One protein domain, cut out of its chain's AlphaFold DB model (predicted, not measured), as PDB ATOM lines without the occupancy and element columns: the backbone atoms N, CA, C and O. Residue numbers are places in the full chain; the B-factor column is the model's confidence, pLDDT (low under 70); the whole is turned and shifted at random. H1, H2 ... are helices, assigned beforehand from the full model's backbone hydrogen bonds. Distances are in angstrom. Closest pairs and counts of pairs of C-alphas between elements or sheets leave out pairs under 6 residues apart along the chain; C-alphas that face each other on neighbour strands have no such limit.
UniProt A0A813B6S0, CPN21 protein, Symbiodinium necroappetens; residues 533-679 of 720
ATOM      1  N   VAL A 533     -26.694 -27.360  29.428       86.31
ATOM      2  CA  VAL A 533     -25.494 -26.520  29.378       86.31
ATOM      3  C   VAL A 533     -25.422 -25.663  28.106       86.31
ATOM      4  O   VAL A 533     -24.880 -24.557  28.152       86.31
ATOM      5  N   ARG A 534     -25.968 -26.135  26.976       87.81
ATOM      6  CA  ARG A 534     -25.953 -25.385  25.709       87.81
ATOM      7  C   ARG A 534     -26.988 -24.271  25.707       87.81
ATOM      8  O   ARG A 534     -26.667 -23.169  25.271       87.81
ATOM      9  N   ALA A 535     -28.190 -24.540  26.222       88.94
ATOM     10  CA  ALA A 535     -29.216 -23.513  26.408       88.94
ATOM     11  C   ALA A 535     -28.695 -22.392  27.320       88.94
ATOM     12  O   ALA A 535     -28.752 -21.218  26.965       88.94
ATOM     13  N   VAL A 536     -28.092 -22.766  28.455       89.69
ATOM     14  CA  VAL A 536     -27.494 -21.820  29.407       89.69
ATOM     15  C   VAL A 536     -26.364 -21.010  28.767       89.69
ATOM     16  O   VAL A 536     -26.332 -19.791  28.920       89.69
ATOM     17  N   ALA A 537     -25.455 -21.651  28.025       88.62
ATOM     18  CA  ALA A 537     -24.361 -20.949  27.353       88.62
ATOM     19  C   ALA A 537     -24.872 -19.932  26.320       88.62
ATOM     20  O   ALA A 537     -24.389 -18.804  26.295       88.62
ATOM     21  N   ALA A 538     -25.874 -20.297  25.516       89.12
ATOM     22  CA  ALA A 538     -26.471 -19.389  24.542       89.12
ATOM     23  C   ALA A 538     -27.224 -18.225  25.215       89.12
ATOM     24  O   ALA A 538     -27.113 -17.081  24.782       89.12
ATOM     25  N   ALA A 539     -27.936 -18.489  26.314       92.31
ATOM     26  CA  ALA A 539     -28.685 -17.476  27.058       92.31
ATOM     27  C   ALA A 539     -27.788 -16.456  27.798       92.31
ATOM     28  O   ALA A 539     -28.212 -15.328  28.045       92.31
ATOM     29  N   LEU A 540     -26.525 -16.788  28.100       89.94
ATOM     30  CA  LEU A 540     -25.540 -15.810  28.600       89.94
ATOM     31  C   LEU A 540     -25.198 -14.723  27.564       89.94
ATOM     32  O   LEU A 540     -24.771 -13.626  27.932       89.94
ATOM     33  N   GLU A 541     -25.392 -15.013  26.276       87.50
ATOM     34  CA  GLU A 541     -25.179 -14.081  25.162       87.50
ATOM     35  C   GLU A 541     -26.471 -13.357  24.736       87.50
ATOM     36  O   GLU A 541     -26.458 -12.581  23.780       87.50
ATOM     37  N   HIS A 542     -27.580 -13.570  25.453       91.00
ATOM     38  CA  HIS A 542     -28.876 -12.960  25.153       91.00
ATOM     39  C   HIS A 542     -28.817 -11.424  25.207       91.00
ATOM     40  O   HIS A 542     -28.043 -10.864  25.979       91.00
ATOM     41  N   GLN A 543     -29.640 -10.712  24.430       88.69
ATOM     42  CA  GLN A 543     -29.642  -9.236  24.438       88.69
ATOM     43  C   GLN A 543     -30.145  -8.659  25.774       88.69
ATOM     44  O   GLN A 543     -29.589  -7.690  26.283       88.69
ATOM     45  N   GLU A 544     -31.151  -9.306  26.360       88.19
ATOM     46  CA  GLU A 544     -31.776  -8.910  27.628       88.19
ATOM     47  C   GLU A 544     -30.935  -9.300  28.863       88.19
ATOM     48  O   GLU A 544     -30.689 -10.495  29.071       88.19
ATOM     49  N   PRO A 545     -30.544  -8.342  29.731       85.56
ATOM     50  CA  PRO A 545     -29.735  -8.607  30.929       85.56
ATOM     51  C   PRO A 545     -30.368  -9.595  31.916       85.56
ATOM     52  O   PRO A 545     -29.654 -10.394  32.526       85.56
ATOM     53  N   HIS A 546     -31.700  -9.577  32.044       86.75
ATOM     54  CA  HIS A 546     -32.452 -10.496  32.907       86.75
ATOM     55  C   HIS A 546     -32.227 -11.963  32.518       86.75
ATOM     56  O   HIS A 546     -31.946 -12.806  33.367       86.75
ATOM     57  N   ILE A 547     -32.241 -12.271  31.219       89.06
ATOM     58  CA  ILE A 547     -32.018 -13.637  30.722       89.06
ATOM     59  C   ILE A 547     -30.586 -14.093  30.987       89.06
ATOM     60  O   ILE A 547     -30.365 -15.221  31.434       89.06
ATOM     61  N   GLN A 548     -29.613 -13.197  30.803       89.62
ATOM     62  CA  GLN A 548     -28.220 -13.488  31.136       89.62
ATOM     63  C   GLN A 548     -28.067 -13.815  32.631       89.62
ATOM     64  O   GLN A 548     -27.342 -14.742  32.993       89.62
ATOM     65  N   PHE A 549     -28.764 -13.078  33.502       85.00
ATOM     66  CA  PHE A 549     -28.762 -13.313  34.946       85.00
ATOM     67  C   PHE A 549     -29.352 -14.683  35.309       85.00
ATOM     68  O   PHE A 549     -28.718 -15.455  36.037       85.00
ATOM     69  N   VAL A 550     -30.517 -15.038  34.755       85.88
ATOM     70  CA  VAL A 550     -31.142 -16.357  34.966       85.88
ATOM     71  C   VAL A 550     -30.219 -17.483  34.482       85.88
ATOM     72  O   VAL A 550     -30.017 -18.468  35.200       85.88
ATOM     73  N   ALA A 551     -29.588 -17.320  33.316       89.44
ATOM     74  CA  ALA A 551     -28.613 -18.272  32.787       89.44
ATOM     75  C   ALA A 551     -27.401 -18.439  33.716       89.44
ATOM     76  O   ALA A 551     -26.999 -19.563  34.018       89.44
ATOM     77  N   ALA A 552     -26.858 -17.343  34.249       87.00
ATOM     78  CA  ALA A 552     -25.747 -17.391  35.195       87.00
ATOM     79  C   ALA A 552     -26.123 -18.116  36.504       87.00
ATOM     80  O   ALA A 552     -25.324 -18.903  37.020       87.00
ATOM     81  N   LYS A 553     -27.350 -17.933  37.016       84.50
ATOM     82  CA  LYS A 553     -27.863 -18.686  38.181       84.50
ATOM     83  C   LYS A 553     -27.981 -20.184  37.891       84.50
ATOM     84  O   LYS A 553     -27.564 -21.000  38.715       84.50
ATOM     85  N   LEU A 554     -28.529 -20.556  36.735       84.88
ATOM     86  CA  LEU A 554     -28.654 -21.961  36.333       84.88
ATOM     87  C   LEU A 554     -27.290 -22.619  36.121       84.88
ATOM     88  O   LEU A 554     -27.103 -23.761  36.535       84.88
ATOM     89  N   LEU A 555     -26.307 -21.889  35.588       86.94
ATOM     90  CA  LEU A 555     -24.935 -22.378  35.470       86.94
ATOM     91  C   LEU A 555     -24.374 -22.806  36.836       86.94
ATOM     92  O   LEU A 555     -23.846 -23.909  36.972       86.94
ATOM     93  N   LEU A 556     -24.542 -21.983  37.875       80.06
ATOM     94  CA  LEU A 556     -24.132 -22.356  39.234       80.06
ATOM     95  C   LEU A 556     -24.858 -23.621  39.727       80.06
ATOM     96  O   LEU A 556     -24.230 -24.496  40.330       80.06
ATOM     97  N   LYS A 557     -26.163 -23.740  39.441       80.75
ATOM     98  CA  LYS A 557     -26.976 -24.910  39.808       80.75
ATOM     99  C   LYS A 557     -26.432 -26.198  39.192       80.75
ATOM    100  O   LYS A 557     -26.209 -27.163  39.922       80.75
ATOM    101  N   ILE A 558     -26.168 -26.189  37.882       78.88
ATOM    102  CA  ILE A 558     -25.626 -27.335  37.135       78.88
ATOM    103  C   ILE A 558     -24.285 -27.780  37.734       78.88
ATOM    104  O   ILE A 558     -24.026 -28.971  37.890       78.88
ATOM    105  N   HIS A 559     -23.455 -26.832  38.172       74.69
ATOM    106  CA  HIS A 559     -22.172 -27.117  38.820       74.69
ATOM    107  C   HIS A 559     -22.274 -27.434  40.332       74.69
ATOM    108  O   HIS A 559     -21.267 -27.409  41.058       74.69
ATOM    109  N   GLY A 560     -23.472 -27.782  40.819       70.19
ATOM    110  CA  GLY A 560     -23.706 -28.319  42.162       70.19
ATOM    111  C   GLY A 560     -23.678 -27.273  43.277       70.19
ATOM    112  O   GLY A 560     -23.294 -27.584  44.411       70.19
ATOM    113  N   MET A 561     -24.037 -26.027  42.964       67.69
ATOM    114  CA  MET A 561     -24.080 -24.927  43.928       67.69
ATOM    115  C   MET A 561     -25.524 -24.644  44.378       67.69
ATOM    116  O   MET A 561     -26.427 -24.629  43.540       67.69
ATOM    117  N   PRO A 562     -25.783 -24.433  45.685       56.75
ATOM    118  CA  PRO A 562     -27.133 -24.169  46.177       56.75
ATOM    119  C   PRO A 562     -27.624 -22.791  45.708       56.75
ATOM    120  O   PRO A 562     -27.094 -21.764  46.120       56.75
ATOM    121  N   THR A 563     -28.651 -22.763  44.855       50.53
ATOM    122  CA  THR A 563     -29.204 -21.519  44.286       50.53
ATOM    123  C   THR A 563     -30.191 -20.789  45.197       50.53
ATOM    124  O   THR A 563     -30.375 -19.591  45.021       50.53
ATOM    125  N   TRP A 564     -30.780 -21.464  46.193       50.81
ATOM    126  CA  TRP A 564     -31.744 -20.883  47.150       50.81
ATOM    127  C   TRP A 564     -31.124 -19.859  48.123       50.81
ATOM    128  O   TRP A 564     -31.832 -19.226  48.900       50.81
ATOM    129  N   GLU A 565     -29.800 -19.682  48.093       49.84
ATOM    130  CA  GLU A 565     -29.085 -18.650  48.859       49.84
ATOM    131  C   GLU A 565     -28.784 -17.390  48.029       49.84
ATOM    132  O   GLU A 565     -28.439 -16.362  48.609       49.84
ATOM    133  N   ILE A 566     -28.957 -17.445  46.699       50.72
ATOM    134  CA  ILE A 566     -28.775 -16.297  45.790       50.72
ATOM    135  C   ILE A 566     -29.876 -15.257  46.026       50.72
ATOM    136  O   ILE A 566     -29.605 -14.064  45.988       50.72
ATOM    137  N   ASP A 567     -31.084 -15.712  46.360       48.12
ATOM    138  CA  ASP A 567     -32.239 -14.842  46.605       48.12
ATOM    139  C   ASP A 567     -32.132 -14.066  47.941       48.12
ATOM    140  O   ASP A 567     -32.959 -13.205  48.220       48.12
ATOM    141  N   ASN A 568     -31.108 -14.349  48.769       46.19
ATOM    142  CA  ASN A 568     -30.869 -13.668  50.048       46.19
ATOM    143  C   ASN A 568     -29.774 -12.585  49.980       46.19
ATOM    144  O   ASN A 568     -29.940 -11.544  50.610       46.19
ATOM    145  N   SER A 569     -28.635 -12.835  49.306       58.59
ATOM    146  CA  SER A 569     -27.542 -11.861  49.071       58.59
ATOM    147  C   SER A 569     -26.359 -12.498  48.312       58.59
ATOM    148  O   SER A 569     -25.990 -13.645  48.583       58.59
ATOM    149  N   MET A 570     -25.659 -11.724  47.467       62.56
ATOM    150  CA  MET A 570     -24.366 -12.106  46.861       62.56
ATOM    151  C   MET A 570     -23.305 -12.510  47.906       62.56
ATOM    152  O   MET A 570     -22.496 -13.411  47.671       62.56
ATOM    153  N   ALA A 571     -23.364 -11.930  49.110       60.03
ATOM    154  CA  ALA A 571     -22.529 -12.298  50.252       60.03
ATOM    155  C   ALA A 571     -22.673 -13.777  50.650       60.03
ATOM    156  O   ALA A 571     -21.681 -14.446  50.957       60.03
ATOM    157  N   ALA A 572     -23.905 -14.293  50.641       60.91
ATOM    158  CA  ALA A 572     -24.215 -15.663  51.035       60.91
ATOM    159  C   ALA A 572     -23.700 -16.671  49.997       60.91
ATOM    160  O   ALA A 572     -23.072 -17.667  50.367       60.91
ATOM    161  N   LEU A 573     -23.868 -16.361  48.704       63.91
ATOM    162  CA  LEU A 573     -23.279 -17.128  47.603       63.91
ATOM    163  C   LEU A 573     -21.758 -17.253  47.783       63.91
ATOM    164  O   LEU A 573     -21.200 -18.355  47.756       63.91
ATOM    165  N   TYR A 574     -21.080 -16.129  48.021       65.81
ATOM    166  CA  TYR A 574     -19.627 -16.107  48.174       65.81
ATOM    167  C   TYR A 574     -19.140 -16.845  49.419       65.81
ATOM    168  O   TYR A 574     -18.136 -17.563  49.353       65.81
ATOM    169  N   ALA A 575     -19.879 -16.763  50.527       64.69
ATOM    170  CA  ALA A 575     -19.575 -17.494  51.749       64.69
ATOM    171  C   ALA A 575     -19.570 -19.019  51.562       64.69
ATOM    172  O   ALA A 575     -18.920 -19.704  52.346       64.69
ATOM    173  N   ARG A 576     -20.211 -19.566  50.521       63.94
ATOM    174  CA  ARG A 576     -20.297 -21.013  50.249       63.94
ATOM    175  C   ARG A 576     -19.453 -21.519  49.077       63.94
ATOM    176  O   ARG A 576     -19.280 -22.733  48.951       63.94
ATOM    177  N   LEU A 577     -18.838 -20.638  48.283       66.25
ATOM    178  CA  LEU A 577     -17.887 -21.039  47.232       66.25
ATOM    179  C   LEU A 577     -16.813 -21.995  47.796       66.25
ATOM    180  O   LEU A 577     -16.240 -21.743  48.861       66.25
ATOM    181  N   GLY A 578     -16.550 -23.118  47.118       60.19
ATOM    182  CA  GLY A 578     -15.546 -24.108  47.533       60.19
ATOM    183  C   GLY A 578     -15.855 -24.978  48.772       60.19
ATOM    184  O   GLY A 578     -14.964 -25.709  49.207       60.19
ATOM    185  N   GLU A 579     -17.062 -24.932  49.360       61.69
ATOM    186  CA  GLU A 579     -17.444 -25.770  50.525       61.69
ATOM    187  C   GLU A 579     -18.024 -27.147  50.167       61.69
ATOM    188  O   GLU A 579     -17.890 -28.090  50.952       61.69
ATOM    189  N   ASN A 580     -18.640 -27.294  48.990       55.53
ATOM    190  CA  ASN A 580     -19.318 -28.532  48.601       55.53
ATOM    191  C   ASN A 580     -18.300 -29.599  48.148       55.53
ATOM    192  O   ASN A 580     -17.897 -29.643  46.989       55.53
ATOM    193  N   GLN A 581     -17.860 -30.448  49.085       51.88
ATOM    194  CA  GLN A 581     -16.861 -31.510  48.855       51.88
ATOM    195  C   GLN A 581     -17.465 -32.885  48.518       51.88
ATOM    196  O   GLN A 581     -16.719 -33.832  48.293       51.88
ATOM    197  N   LYS A 582     -18.799 -33.032  48.515       51.00
ATOM    198  CA  LYS A 582     -19.454 -34.332  48.269       51.00
ATOM    199  C   LYS A 582     -19.587 -34.693  46.783       51.00
ATOM    200  O   LYS A 582     -19.690 -35.873  46.478       51.00
ATOM    201  N   HIS A 583     -19.551 -33.706  45.886       54.94
ATOM    202  CA  HIS A 583     -19.531 -33.888  44.432       54.94
ATOM    203  C   HIS A 583     -18.467 -32.968  43.822       54.94
ATOM    204  O   HIS A 583     -18.543 -31.747  43.977       54.94
ATOM    205  N   GLU A 584     -17.469 -33.543  43.146       59.72
ATOM    206  CA  GLU A 584     -16.591 -32.769  42.264       59.72
ATOM    207  C   GLU A 584     -17.389 -32.398  41.004       59.72
ATOM    208  O   GLU A 584     -17.976 -33.286  40.385       59.72
ATOM    209  N   PRO A 585     -17.487 -31.104  40.652       65.88
ATOM    210  CA  PRO A 585     -18.226 -30.679  39.470       65.88
ATOM    211  C   PRO A 585     -17.490 -31.136  38.204       65.88
ATOM    212  O   PRO A 585     -16.262 -31.180  38.177       65.88
ATOM    213  N   GLU A 586     -18.218 -31.435  37.132       70.31
ATOM    214  CA  GLU A 586     -17.586 -31.668  35.830       70.31
ATOM    215  C   GLU A 586     -16.988 -30.363  35.277       70.31
ATOM    216  O   GLU A 586     -17.453 -29.258  35.583       70.31
ATOM    217  N   ALA A 587     -15.923 -30.484  34.478       75.62
ATOM    218  CA  ALA A 587     -15.337 -29.338  33.796       75.62
ATOM    219  C   ALA A 587     -16.348 -28.762  32.784       75.62
ATOM    220  O   ALA A 587     -16.997 -29.536  32.077       75.62
ATOM    221  N   PRO A 588     -16.496 -27.427  32.695       81.94
ATOM    222  CA  PRO A 588     -17.441 -26.819  31.766       81.94
ATOM    223  C   PRO A 588     -17.057 -27.110  30.313       81.94
ATOM    224  O   PRO A 588     -15.881 -27.273  29.982       81.94
ATOM    225  N   SER A 589     -18.052 -27.121  29.425       82.81
ATOM    226  CA  SER A 589     -17.799 -27.215  27.987       82.81
ATOM    227  C   SER A 589     -17.051 -25.976  27.471       82.81
ATOM    228  O   SER A 589     -17.135 -24.892  28.057       82.81
ATOM    229  N   ALA A 590     -16.347 -26.112  26.342       84.62
ATOM    230  CA  ALA A 590     -15.643 -24.992  25.713       84.62
ATOM    231  C   ALA A 590     -16.598 -23.842  25.330       84.62
ATOM    232  O   ALA A 590     -16.239 -22.676  25.471       84.62
ATOM    233  N   GLU A 591     -17.821 -24.171  24.905       82.25
ATOM    234  CA  GLU A 591     -18.881 -23.206  24.576       82.25
ATOM    235  C   GLU A 591     -19.301 -22.410  25.820       82.25
ATOM    236  O   GLU A 591     -19.318 -21.182  25.802       82.25
ATOM    237  N   THR A 592     -19.538 -23.099  26.940       84.25
ATOM    238  CA  THR A 592     -19.867 -22.470  28.229       84.25
ATOM    239  C   THR A 592     -18.752 -21.546  28.699       84.25
ATOM    240  O   THR A 592     -19.009 -20.428  29.140       84.25
ATOM    241  N   PHE A 593     -17.500 -21.996  28.596       88.19
ATOM    242  CA  PHE A 593     -16.351 -21.199  29.009       88.19
ATOM    243  C   PHE A 593     -16.173 -19.954  28.127       88.19
ATOM    244  O   PHE A 593     -15.862 -18.880  28.641       88.19
ATOM    245  N   ALA A 594     -16.423 -20.067  26.819       87.50
ATOM    246  CA  ALA A 594     -16.402 -18.936  25.896       87.50
ATOM    247  C   ALA A 594     -17.497 -17.904  26.218       87.50
ATOM    248  O   ALA A 594     -17.188 -16.714  26.302       87.50
ATOM    249  N   ALA A 595     -18.731 -18.349  26.476       87.31
ATOM    250  CA  ALA A 595     -19.841 -17.473  26.858       87.31
ATOM    251  C   ALA A 595     -19.552 -16.741  28.182       87.31
ATOM    252  O   ALA A 595     -19.659 -15.516  28.270       87.31
ATOM    253  N   VAL A 596     -19.067 -17.469  29.196       89.69
ATOM    254  CA  VAL A 596     -18.622 -16.882  30.471       89.69
ATOM    255  C   VAL A 596     -17.510 -15.861  30.241       89.69
ATOM    256  O   VAL A 596     -17.582 -14.763  30.794       89.69
ATOM    257  N   LYS A 597     -16.509 -16.177  29.404       90.56
ATOM    258  CA  LYS A 597     -15.428 -15.246  29.053       90.56
ATOM    259  C   LYS A 597     -15.978 -13.954  28.451       90.56
ATOM    260  O   LYS A 597     -15.555 -12.879  28.864       90.56
ATOM    261  N   GLN A 598     -16.921 -14.032  27.518       88.12
ATOM    262  CA  GLN A 598     -17.513 -12.831  26.929       88.12
ATOM    263  C   GLN A 598     -18.191 -11.949  27.980       88.12
ATOM    264  O   GLN A 598     -17.954 -10.744  27.988       88.12
ATOM    265  N   VAL A 599     -18.983 -12.536  28.886       86.62
ATOM    266  CA  VAL A 599     -19.681 -11.797  29.951       86.62
ATOM    267  C   VAL A 599     -18.691 -11.094  30.880       86.62
ATOM    268  O   VAL A 599     -18.839  -9.900  31.146       86.62
ATOM    269  N   VAL A 600     -17.652 -11.793  31.350       86.62
ATOM    270  CA  VAL A 600     -16.711 -11.211  32.323       86.62
ATOM    271  C   VAL A 600     -15.789 -10.150  31.723       86.62
ATOM    272  O   VAL A 600     -15.358  -9.252  32.443       86.62
ATOM    273  N   MET A 601     -15.526 -10.208  30.415       86.88
ATOM    274  CA  MET A 601     -14.681  -9.235  29.711       86.88
ATOM    275  C   MET A 601     -15.416  -7.928  29.364       86.88
ATOM    276  O   MET A 601     -14.783  -6.968  28.917       86.88
ATOM    277  N   ARG A 602     -16.737  -7.843  29.582       83.81
ATOM    278  CA  ARG A 602     -17.481  -6.578  29.455       83.81
ATOM    279  C   ARG A 602     -16.980  -5.574  30.495       83.81
ATOM    280  O   ARG A 602     -16.638  -5.949  31.614       83.81
ATOM    281  N   ARG A 603     -16.935  -4.285  30.145       77.25
ATOM    282  CA  ARG A 603     -16.474  -3.224  31.068       77.25
ATOM    283  C   ARG A 603     -17.468  -2.921  32.185       77.25
ATOM    284  O   ARG A 603     -17.061  -2.488  33.254       77.25
ATOM    285  N   GLU A 604     -18.743  -3.162  31.928       78.06
ATOM    286  CA  GLU A 604     -19.830  -2.927  32.870       78.06
ATOM    287  C   GLU A 604     -19.683  -3.800  34.124       78.06
ATOM    288  O   GLU A 604     -19.115  -4.898  34.082       78.06
ATOM    289  N   ILE A 605     -20.183  -3.293  35.249       69.69
ATOM    290  CA  ILE A 605     -20.345  -4.055  36.486       69.69
ATOM    291  C   ILE A 605     -21.808  -4.490  36.524       69.69
ATOM    292  O   ILE A 605     -22.699  -3.650  36.506       69.69
ATOM    293  N   SER A 606     -22.047  -5.798  36.547       75.56
ATOM    294  CA  SER A 606     -23.385  -6.381  36.650       75.56
ATOM    295  C   SER A 606     -23.365  -7.590  37.578       75.56
ATOM    296  O   SER A 606     -22.331  -8.252  37.727       75.56
ATOM    297  N   GLU A 607     -24.510  -7.909  38.180       74.69
ATOM    298  CA  GLU A 607     -24.669  -9.106  39.015       74.69
ATOM    299  C   GLU A 607     -24.325 -10.378  38.231       74.69
ATOM    300  O   GLU A 607     -23.598 -11.240  38.721       74.69
ATOM    301  N   THR A 608     -24.728 -10.458  36.960       81.62
ATOM    302  CA  THR A 608     -24.369 -11.551  36.045       81.62
ATOM    303  C   THR A 608     -22.855 -11.733  35.943       81.62
ATOM    304  O   THR A 608     -22.344 -12.846  36.084       81.62
ATOM    305  N   LYS A 609     -22.102 -10.641  35.754       83.25
ATOM    306  CA  LYS A 609     -20.636 -10.682  35.700       83.25
ATOM    307  C   LYS A 609     -20.038 -11.140  37.027       83.25
ATOM    308  O   LYS A 609     -19.118 -11.955  37.031       83.25
ATOM    309  N   GLN A 610     -20.572 -10.664  38.147       77.50
ATOM    310  CA  GLN A 610     -20.142 -11.072  39.484       77.50
ATOM    311  C   GLN A 610     -20.402 -12.564  39.766       77.50
ATOM    312  O   GLN A 610     -19.551 -13.238  40.358       77.50
ATOM    313  N   ILE A 611     -21.535 -13.099  39.302       80.19
ATOM    314  CA  ILE A 611     -21.877 -14.525  39.363       80.19
ATOM    315  C   ILE A 611     -20.901 -15.343  38.506       80.19
ATOM    316  O   ILE A 611     -20.317 -16.313  38.994       80.19
ATOM    317  N   CYS A 612     -20.653 -14.925  37.262       86.19
ATOM    318  CA  CYS A 612     -19.696 -15.572  36.362       86.19
ATOM    319  C   CYS A 612     -18.258 -15.559  36.917       86.19
ATOM    320  O   CYS A 612     -17.539 -16.550  36.795       86.19
ATOM    321  N   ILE A 613     -17.835 -14.481  37.584       82.44
ATOM    322  CA  ILE A 613     -16.539 -14.415  38.281       82.44
ATOM    323  C   ILE A 613     -16.498 -15.401  39.460       82.44
ATOM    324  O   ILE A 613     -15.504 -16.109  39.637       82.44
ATOM    325  N   GLY A 614     -17.580 -15.495  40.242       80.06
ATOM    326  CA  GLY A 614     -17.719 -16.492  41.308       80.06
ATOM    327  C   GLY A 614     -17.604 -17.927  40.785       80.06
ATOM    328  O   GLY A 614     -16.879 -18.741  41.359       80.06
ATOM    329  N   PHE A 615     -18.236 -18.210  39.646       84.81
ATOM    330  CA  PHE A 615     -18.127 -19.488  38.947       84.81
ATOM    331  C   PHE A 615     -16.679 -19.820  38.540       84.81
ATOM    332  O   PHE A 615     -16.177 -20.900  38.861       84.81
ATOM    333  N   LEU A 616     -15.964 -18.885  37.899       86.00
ATOM    334  CA  LEU A 616     -14.561 -19.076  37.500       86.00
ATOM    335  C   LEU A 616     -13.647 -19.363  38.697       86.00
ATOM    336  O   LEU A 616     -12.756 -20.216  38.624       86.00
ATOM    337  N   TYR A 617     -13.871 -18.665  39.809       80.94
ATOM    338  CA  TYR A 617     -13.120 -18.885  41.038       80.94
ATOM    339  C   TYR A 617     -13.332 -20.287  41.592       80.94
ATOM    340  O   TYR A 617     -12.373 -20.977  41.946       80.94
ATOM    341  N   ASP A 618     -14.581 -20.726  41.638       79.44
ATOM    342  CA  ASP A 618     -14.932 -22.025  42.177       79.44
ATOM    343  C   ASP A 618     -14.361 -23.180  41.331       79.44
ATOM    344  O   ASP A 618     -13.797 -24.124  41.895       79.44
ATOM    345  N   LEU A 619     -14.337 -23.046  39.997       83.19
ATOM    346  CA  LEU A 619     -13.594 -23.955  39.111       83.19
ATOM    347  C   LEU A 619     -12.091 -23.982  39.424       83.19
ATOM    348  O   LEU A 619     -11.464 -25.046  39.427       83.19
ATOM    349  N   GLY A 620     -11.492 -22.825  39.707       79.88
ATOM    350  CA  GLY A 620     -10.092 -22.727  40.118       79.88
ATOM    351  C   GLY A 620      -9.816 -23.443  41.446       79.88
ATOM    352  O   GLY A 620      -8.836 -24.185  41.565       79.88
ATOM    353  N   VAL A 621     -10.691 -23.277  42.441       77.88
ATOM    354  CA  VAL A 621     -10.542 -23.877  43.779       77.88
ATOM    355  C   VAL A 621     -10.800 -25.384  43.769       77.88
ATOM    356  O   VAL A 621     -10.005 -26.138  44.341       77.88
ATOM    357  N   ARG A 622     -11.915 -25.825  43.170       77.06
ATOM    358  CA  ARG A 622     -12.357 -27.228  43.196       77.06
ATOM    359  C   ARG A 622     -11.604 -28.079  42.175       77.06
ATOM    360  O   ARG A 622     -11.091 -29.127  42.556       77.06
ATOM    361  N   LEU A 623     -11.474 -27.601  40.934       78.25
ATOM    362  CA  LEU A 623     -10.938 -28.377  39.805       78.25
ATOM    363  C   LEU A 623      -9.532 -27.975  39.354       78.25
ATOM    364  O   LEU A 623      -8.965 -28.637  38.489       78.25
ATOM    365  N   GLN A 624      -8.950 -26.898  39.899       81.19
ATOM    366  CA  GLN A 624      -7.666 -26.364  39.416       81.19
ATOM    367  C   GLN A 624      -7.690 -26.062  37.906       81.19
ATOM    368  O   GLN A 624      -6.701 -26.261  37.195       81.19
ATOM    369  N   HIS A 625      -8.836 -25.573  37.415       85.44
ATOM    370  CA  HIS A 625      -9.040 -25.283  36.000       85.44
ATOM    371  C   HIS A 625      -8.114 -24.145  35.540       85.44
ATOM    372  O   HIS A 625      -8.318 -22.978  35.878       85.44
ATOM    373  N   ARG A 626      -7.071 -24.482  34.768       85.12
ATOM    374  CA  ARG A 626      -5.995 -23.542  34.397       85.12
ATOM    375  C   ARG A 626      -6.500 -22.326  33.634       85.12
ATOM    376  O   ARG A 626      -6.075 -21.212  33.919       85.12
ATOM    377  N   GLU A 627      -7.414 -22.531  32.692       87.50
ATOM    378  CA  GLU A 627      -7.955 -21.437  31.882       87.50
ATOM    379  C   GLU A 627      -8.809 -20.485  32.720       87.50
ATOM    380  O   GLU A 627      -8.753 -19.281  32.502       87.50
ATOM    381  N   ALA A 628      -9.515 -20.994  33.738       86.94
ATOM    382  CA  ALA A 628     -10.313 -20.156  34.633       86.94
ATOM    383  C   ALA A 628      -9.404 -19.270  35.494       86.94
ATOM    384  O   ALA A 628      -9.628 -18.070  35.609       86.94
ATOM    385  N   ILE A 629      -8.322 -19.844  36.032       86.19
ATOM    386  CA  ILE A 629      -7.312 -19.109  36.809       86.19
ATOM    387  C   ILE A 629      -6.611 -18.052  35.943       86.19
ATOM    388  O   ILE A 629      -6.359 -16.941  36.407       86.19
ATOM    389  N   ASN A 630      -6.295 -18.380  34.688       88.19
ATOM    390  CA  ASN A 630      -5.684 -17.431  33.758       88.19
ATOM    391  C   ASN A 630      -6.642 -16.296  33.391       88.19
ATOM    392  O   ASN A 630      -6.220 -15.147  33.379       88.19
ATOM    393  N   LEU A 631      -7.920 -16.600  33.156       87.44
ATOM    394  CA  LEU A 631      -8.933 -15.593  32.855       87.44
ATOM    395  C   LEU A 631      -9.173 -14.653  34.046       87.44
ATOM    396  O   LEU A 631      -9.267 -13.448  33.864       87.44
ATOM    397  N   LEU A 632      -9.201 -15.169  35.279       85.56
ATOM    398  CA  LEU A 632      -9.279 -14.323  36.475       85.56
ATOM    399  C   LEU A 632      -8.064 -13.389  36.620       85.56
ATOM    400  O   LEU A 632      -8.218 -12.257  37.071       85.56
ATOM    401  N   GLN A 633      -6.868 -13.843  36.225       83.75
ATOM    402  CA  GLN A 633      -5.678 -12.987  36.169       83.75
ATOM    403  C   GLN A 633      -5.796 -11.928  35.063       83.75
ATOM    404  O   GLN A 633      -5.492 -10.769  35.311       83.75
ATOM    405  N   GLU A 634      -6.273 -12.306  33.876       87.88
ATOM    406  CA  GLU A 634      -6.512 -11.392  32.747       87.88
ATOM    407  C   GLU A 634      -7.475 -10.260  33.155       87.88
ATOM    408  O   GLU A 634      -7.182  -9.087  32.938       87.88
ATOM    409  N   LEU A 635      -8.571 -10.588  33.850       82.44
ATOM    410  CA  LEU A 635      -9.534  -9.602  34.362       82.44
ATOM    411  C   LEU A 635      -8.920  -8.608  35.355       82.44
ATOM    412  O   LEU A 635      -9.297  -7.433  35.373       82.44
ATOM    413  N   LEU A 636      -8.004  -9.085  36.195       75.44
ATOM    414  CA  LEU A 636      -7.291  -8.274  37.172       75.44
ATOM    415  C   LEU A 636      -6.277  -7.342  36.490       75.44
ATOM    416  O   LEU A 636      -6.213  -6.157  36.823       75.44
ATOM    417  N   ASP A 637      -5.506  -7.867  35.535       80.19
ATOM    418  CA  ASP A 637      -4.479  -7.122  34.801       80.19
ATOM    419  C   ASP A 637      -5.112  -5.999  33.956       80.19
ATOM    420  O   ASP A 637      -4.629  -4.864  33.957       80.19
ATOM    421  N   GLU A 638      -6.252  -6.283  33.317       79.69
ATOM    422  CA  GLU A 638      -7.039  -5.330  32.519       79.69
ATOM    423  C   GLU A 638      -7.890  -4.366  33.368       79.69
ATOM    424  O   GLU A 638      -8.586  -3.504  32.828       79.69
ATOM    425  N   LYS A 639      -7.854  -4.488  34.704       72.44
ATOM    426  CA  LYS A 639      -8.682  -3.705  35.642       72.44
ATOM    427  C   LYS A 639     -10.187  -3.802  35.351       72.44
ATOM    428  O   LYS A 639     -10.938  -2.882  35.651       72.44
ATOM    429  N   LEU A 640     -10.633  -4.914  34.764       65.19
ATOM    430  CA  LEU A 640     -12.048  -5.216  34.509       65.19
ATOM    431  C   LEU A 640     -12.738  -5.811  35.740       65.19
ATOM    432  O   LEU A 640     -13.963  -5.944  35.775       65.19
ATOM    433  N   TRP A 641     -11.937  -6.164  36.740       65.44
ATOM    434  CA  TRP A 641     -12.340  -6.594  38.063       65.44
ATOM    435  C   TRP A 641     -11.482  -5.832  39.082       65.44
ATOM    436  O   TRP A 641     -10.257  -5.805  38.963       65.44
ATOM    437  N   HIS A 642     -12.123  -5.192  40.064       56.97
ATOM    438  CA  HIS A 642     -11.464  -4.373  41.089       56.97
ATOM    439  C   HIS A 642     -11.517  -5.045  42.467       56.97
ATOM    440  O   HIS A 642     -12.268  -4.607  43.336       56.97
ATOM    441  N   PRO A 643     -10.764  -6.128  42.700       54.62
ATOM    442  CA  PRO A 643     -10.674  -6.688  44.030       54.62
ATOM    443  C   PRO A 643      -9.732  -5.879  44.930       54.62
ATOM    444  O   PRO A 643      -8.741  -5.297  44.480       54.62
ATOM    445  N   VAL A 644      -9.985  -5.941  46.234       55.88
ATOM    446  CA  VAL A 644      -9.025  -5.556  47.277       55.88
ATOM    447  C   VAL A 644      -7.753  -6.408  47.110       55.88
ATOM    448  O   VAL A 644      -7.806  -7.513  46.563       55.88
ATOM    449  N   ALA A 645      -6.602  -5.938  47.610       56.53
ATOM    450  CA  ALA A 645      -5.293  -6.622  47.567       56.53
ATOM    451  C   ALA A 645      -5.328  -8.126  47.951       56.53
ATOM    452  O   ALA A 645      -4.444  -8.910  47.607       56.53
ATOM    453  N   GLU A 646      -6.375  -8.546  48.651       56.25
ATOM    454  CA  GLU A 646      -6.664  -9.913  49.062       56.25
ATOM    455  C   GLU A 646      -6.960 -10.883  47.906       56.25
ATOM    456  O   GLU A 646      -6.562 -12.046  48.011       56.25
ATOM    457  N   ALA A 647      -7.574 -10.453  46.794       59.22
ATOM    458  CA  ALA A 647      -7.864 -11.376  45.687       59.22
ATOM    459  C   ALA A 647      -6.668 -11.606  44.745       59.22
ATOM    460  O   ALA A 647      -6.551 -12.685  44.161       59.22
ATOM    461  N   GLN A 648      -5.722 -10.660  44.684       67.19
ATOM    462  CA  GLN A 648      -4.398 -10.868  44.076       67.19
ATOM    463  C   GLN A 648      -3.642 -12.001  44.782       67.19
ATOM    464  O   GLN A 648      -3.113 -12.911  44.141       67.19
ATOM    465  N   GLU A 649      -3.654 -11.991  46.117       66.25
ATOM    466  CA  GLU A 649      -3.025 -13.045  46.914       66.25
ATOM    467  C   GLU A 649      -3.797 -14.372  46.817       66.25
ATOM    468  O   GLU A 649      -3.183 -15.436  46.746       66.25
ATOM    469  N   ALA A 650      -5.132 -14.339  46.741       66.06
ATOM    470  CA  ALA A 650      -5.943 -15.536  46.511       66.06
ATOM    471  C   ALA A 650      -5.611 -16.213  45.164       66.06
ATOM    472  O   ALA A 650      -5.442 -17.433  45.120       66.06
ATOM    473  N   LEU A 651      -5.441 -15.437  44.085       71.31
ATOM    474  CA  LEU A 651      -5.035 -15.943  42.766       71.31
ATOM    475  C   LEU A 651      -3.606 -16.495  42.748       71.31
ATOM    476  O   LEU A 651      -3.362 -17.544  42.144       71.31
ATOM    477  N   ARG A 652      -2.672 -15.839  43.450       74.31
ATOM    478  CA  ARG A 652      -1.298 -16.337  43.621       74.31
ATOM    479  C   ARG A 652      -1.298 -17.723  44.268       74.31
ATOM    480  O   ARG A 652      -0.696 -18.654  43.739       74.31
ATOM    481  N   LEU A 653      -2.036 -17.867  45.368       71.00
ATOM    482  CA  LEU A 653      -2.155 -19.114  46.129       71.00
ATOM    483  C   LEU A 653      -2.920 -20.214  45.366       71.00
ATOM    484  O   LEU A 653      -2.643 -21.398  45.557       71.00
ATOM    485  N   LEU A 654      -3.850 -19.856  44.472       71.88
ATOM    486  CA  LEU A 654      -4.576 -20.813  43.626       71.88
ATOM    487  C   LEU A 654      -3.678 -21.558  42.630       71.88
ATOM    488  O   LEU A 654      -3.995 -22.697  42.281       71.88
ATOM    489  N   ARG A 655      -2.561 -20.954  42.198       72.81
ATOM    490  CA  ARG A 655      -1.590 -21.573  41.275       72.81
ATOM    491  C   ARG A 655      -0.697 -22.627  41.943       72.81
ATOM    492  O   ARG A 655      -0.134 -23.468  41.248       72.81
ATOM    493  N   GLU A 656      -0.582 -22.620  43.271       69.56
ATOM    494  CA  GLU A 656       0.381 -23.439  44.029       69.56
ATOM    495  C   GLU A 656      -0.122 -24.868  44.381       69.56
ATOM    496  O   GLU A 656       0.482 -25.536  45.214       69.56
ATOM    497  N   ARG A 657      -1.183 -25.393  43.735       61.56
ATOM    498  CA  ARG A 657      -1.923 -26.622  44.132       61.56
ATOM    499  C   ARG A 657      -2.385 -26.561  45.603       61.56
ATOM    500  O   ARG A 657      -1.706 -27.046  46.510       61.56
ATOM    501  N   PRO A 658      -3.576 -26.007  45.876       61.28
ATOM    502  CA  PRO A 658      -3.979 -25.661  47.226       61.28
ATOM    503  C   PRO A 658      -4.297 -26.907  48.062       61.28
ATOM    504  O   PRO A 658      -5.231 -27.659  47.770       61.28
ATOM    505  N   THR A 659      -3.549 -27.088  49.155       66.12
ATOM    506  CA  THR A 659      -3.909 -28.023  50.232       66.12
ATOM    507  C   THR A 659      -5.265 -27.642  50.847       66.12
ATOM    508  O   THR A 659      -5.680 -26.484  50.745       66.12
ATOM    509  N   PRO A 660      -5.966 -28.551  51.554       64.44
ATOM    510  CA  PRO A 660      -7.248 -28.236  52.197       64.44
ATOM    511  C   PRO A 660      -7.194 -27.022  53.141       64.44
ATOM    512  O   PRO A 660      -8.158 -26.267  53.247       64.44
ATOM    513  N   LYS A 661      -6.046 -26.799  53.801       65.25
ATOM    514  CA  LYS A 661      -5.796 -25.608  54.626       65.25
ATOM    515  C   LYS A 661      -5.638 -24.341  53.778       65.25
ATOM    516  O   LYS A 661      -6.216 -23.316  54.125       65.25
ATOM    517  N   LEU A 662      -4.918 -24.420  52.655       66.69
ATOM    518  CA  LEU A 662      -4.744 -23.299  51.726       66.69
ATOM    519  C   LEU A 662      -6.080 -22.878  51.096       66.69
ATOM    520  O   LEU A 662      -6.363 -21.688  51.028       66.69
ATOM    521  N   ARG A 663      -6.948 -23.835  50.728       67.75
ATOM    522  CA  ARG A 663      -8.290 -23.552  50.176       67.75
ATOM    523  C   ARG A 663      -9.142 -22.687  51.112       67.75
ATOM    524  O   ARG A 663      -9.803 -21.766  50.647       67.75
ATOM    525  N   LYS A 664      -9.082 -22.927  52.431       66.62
ATOM    526  CA  LYS A 664      -9.789 -22.103  53.434       66.62
ATOM    527  C   LYS A 664      -9.259 -20.665  53.492       66.62
ATOM    528  O   LYS A 664     -10.047 -19.735  53.623       66.62
ATOM    529  N   ILE A 665      -7.943 -20.485  53.373       66.38
ATOM    530  CA  ILE A 665      -7.295 -19.162  53.392       66.38
ATOM    531  C   ILE A 665      -7.628 -18.376  52.118       66.38
ATOM    532  O   ILE A 665      -7.996 -17.206  52.202       66.38
ATOM    533  N   ILE A 666      -7.543 -19.030  50.956       66.56
ATOM    534  CA  ILE A 666      -7.913 -18.459  49.652       66.56
ATOM    535  C   ILE A 666      -9.373 -17.993  49.690       66.56
ATOM    536  O   ILE A 666      -9.665 -16.857  49.328       66.56
ATOM    537  N   LYS A 667     -10.270 -18.829  50.227       67.12
ATOM    538  CA  LYS A 667     -11.690 -18.505  50.389       67.12
ATOM    539  C   LYS A 667     -11.937 -17.291  51.275       67.12
ATOM    540  O   LYS A 667     -12.661 -16.393  50.863       67.12
ATOM    541  N   ALA A 668     -11.335 -17.238  52.461       65.00
ATOM    542  CA  ALA A 668     -11.517 -16.107  53.370       65.00
ATOM    543  C   ALA A 668     -11.097 -14.775  52.720       65.00
ATOM    544  O   ALA A 668     -11.793 -13.771  52.854       65.00
ATOM    545  N   LYS A 669      -9.995 -14.787  51.959       67.25
ATOM    546  CA  LYS A 669      -9.508 -13.626  51.202       67.25
ATOM    547  C   LYS A 669     -10.430 -13.245  50.039       67.25
ATOM    548  O   LYS A 669     -10.678 -12.064  49.825       67.25
ATOM    549  N   TRP A 670     -10.966 -14.233  49.323       67.25
ATOM    550  CA  TRP A 670     -11.902 -14.017  48.218       67.25
ATOM    551  C   TRP A 670     -13.219 -13.377  48.674       67.25
ATOM    552  O   TRP A 670     -13.669 -12.394  48.093       67.25
ATOM    553  N   VAL A 671     -13.810 -13.900  49.752       62.56
ATOM    554  CA  VAL A 671     -15.071 -13.394  50.316       62.56
ATOM    555  C   VAL A 671     -14.909 -11.967  50.846       62.56
ATOM    556  O   VAL A 671     -15.747 -11.120  50.557       62.56
ATOM    557  N   SER A 672     -13.807 -11.678  51.548       62.03
ATOM    558  CA  SER A 672     -13.470 -10.326  52.028       62.03
ATOM    559  C   SER A 672     -13.431  -9.301  50.892       62.03
ATOM    560  O   SER A 672     -14.049  -8.242  50.980       62.03
ATOM    561  N   SER A 673     -12.781  -9.656  49.779       59.94
ATOM    562  CA  SER A 673     -12.682  -8.776  48.617       59.94
ATOM    563  C   SER A 673     -14.035  -8.501  47.957       59.94
ATOM    564  O   SER A 673     -14.247  -7.392  47.480       59.94
ATOM    565  N   MET A 674     -14.936  -9.483  47.898       57.34
ATOM    566  CA  MET A 674     -16.241  -9.306  47.252       57.34
ATOM    567  C   MET A 674     -17.222  -8.496  48.109       57.34
ATOM    568  O   MET A 674     -17.948  -7.669  47.577       57.34
ATOM    569  N   LEU A 675     -17.198  -8.666  49.437       49.41
ATOM    570  CA  LEU A 675     -18.045  -7.907  50.373       49.41
ATOM    571  C   LEU A 675     -17.690  -6.414  50.460       49.41
ATOM    572  O   LEU A 675     -18.471  -5.621  50.978       49.41
ATOM    573  N   SER A 676     -16.503  -6.028  49.988       47.84
ATOM    574  CA  SER A 676     -16.080  -4.625  49.937       47.84
ATOM    575  C   SER A 676     -16.706  -3.831  48.783       47.84
ATOM    576  O   SER A 676     -16.715  -2.608  48.853       47.84
ATOM    577  N   LEU A 677     -17.260  -4.510  47.766       45.66
ATOM    578  CA  LEU A 677     -17.937  -3.886  46.618       45.66
ATOM    579  C   LEU A 677     -19.324  -3.322  46.977       45.66
ATOM    580  O   LEU A 677     -19.773  -2.387  46.327       45.66
ATOM    581  N   ASP A 678     -19.971  -3.830  48.031       39.97
ATOM    582  CA  ASP A 678     -21.289  -3.366  48.512       39.97
ATOM    583  C   ASP A 678     -21.228  -2.036  49.303       39.97
ATOM    584  O   ASP A 678     -22.222  -1.624  49.898       39.97
ATOM    585  N   ARG A 679     -20.063  -1.370  49.386       36.56
ATOM    586  CA  ARG A 679     -19.840  -0.187  50.249       36.56
ATOM    587  C   ARG A 679     -19.435   1.105  49.529       36.56
ATOM    588  O   ARG A 679     -19.064   2.055  50.215       36.56
TER     589      ARG A 679
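AT A GLANCE: This is residues 533 to 679 of the 720 residues of the protein "CPN21 protein" of Symbiodinium necroappetens (UniProt A0A813B6S0). The longest helix, H5, runs through the middle of a rounded body, with hairpin H1 and H2 and H4 toward one end and H6, H7 and H8 toward the other. Short H3 packs on H8. The printed part has 147 residues with eight named helices, H1 to H8 in order, and no named strand: all helix, mostly aligned. It is compact, radius of gyration of the C-alphas 14.0 A, spanning 40 by 33 by 30 A.

HOW THE PARTS SIT: H1, residues 533 to 539, and H2, residues 545 to 558, form a hairpin; their closest C-alphas, Val 536 and Ala 551, are 5.0 A apart. H3, residues 570 to 576, touches H8, residues 660 to 675, with 671 to 675 of H8 alone; closest C-alphas Tyr 574 and Val 671, 5.7 A. H4, residues 590 to 600, touches H1; closest C-alphas Ala 537 and Thr 592, 4.8 A. The hub is H5, residues 607 to 623. It touches H2, closest C-alphas Phe 549 and Thr 608, 4.9 A, at a shallow tilt of 20 degrees. It touches H4 with 608 to 613 alone, closest C-alphas Val 600 and Lys 609, 5.2 A, at a steep tilt of 48 degrees. It touches H6, residues 626 to 637, with 613 to 620 alone, closest C-alphas Leu 616 and Ala 628, 5.2 A. H7, residues 645 to 654, forms hairpins with H6 and H8; its closest C-alphas to H8 are Ala 650 and Ile 666, 4.7 A. H1 and H8 are apart. Every O i to N i+4 pair is within hydrogen-bond range in H1 to H6, 5 of 6 in H7 and 11 of 12 in H8.

IN THESE COORDINATES: H1 begins at C-alpha 533 (-25.494, -26.520, 29.378); H8 ends at C-alpha 675 (-18.045, -7.907, 50.373). H5 measures 23.7 A, H8 23.1 A, H2 20.2 A.

THE WHOLE: The farthest C-alphas, Gln 543 and Lys 661, are 41.8 A apart. The printed part has no cut. Links H2 to H3 and H3 to H4 are long. Mean pLDDT of the printed part is 73.4; residues 561 to 585, 605, 640 to 650 and 656 to 679 are under 70.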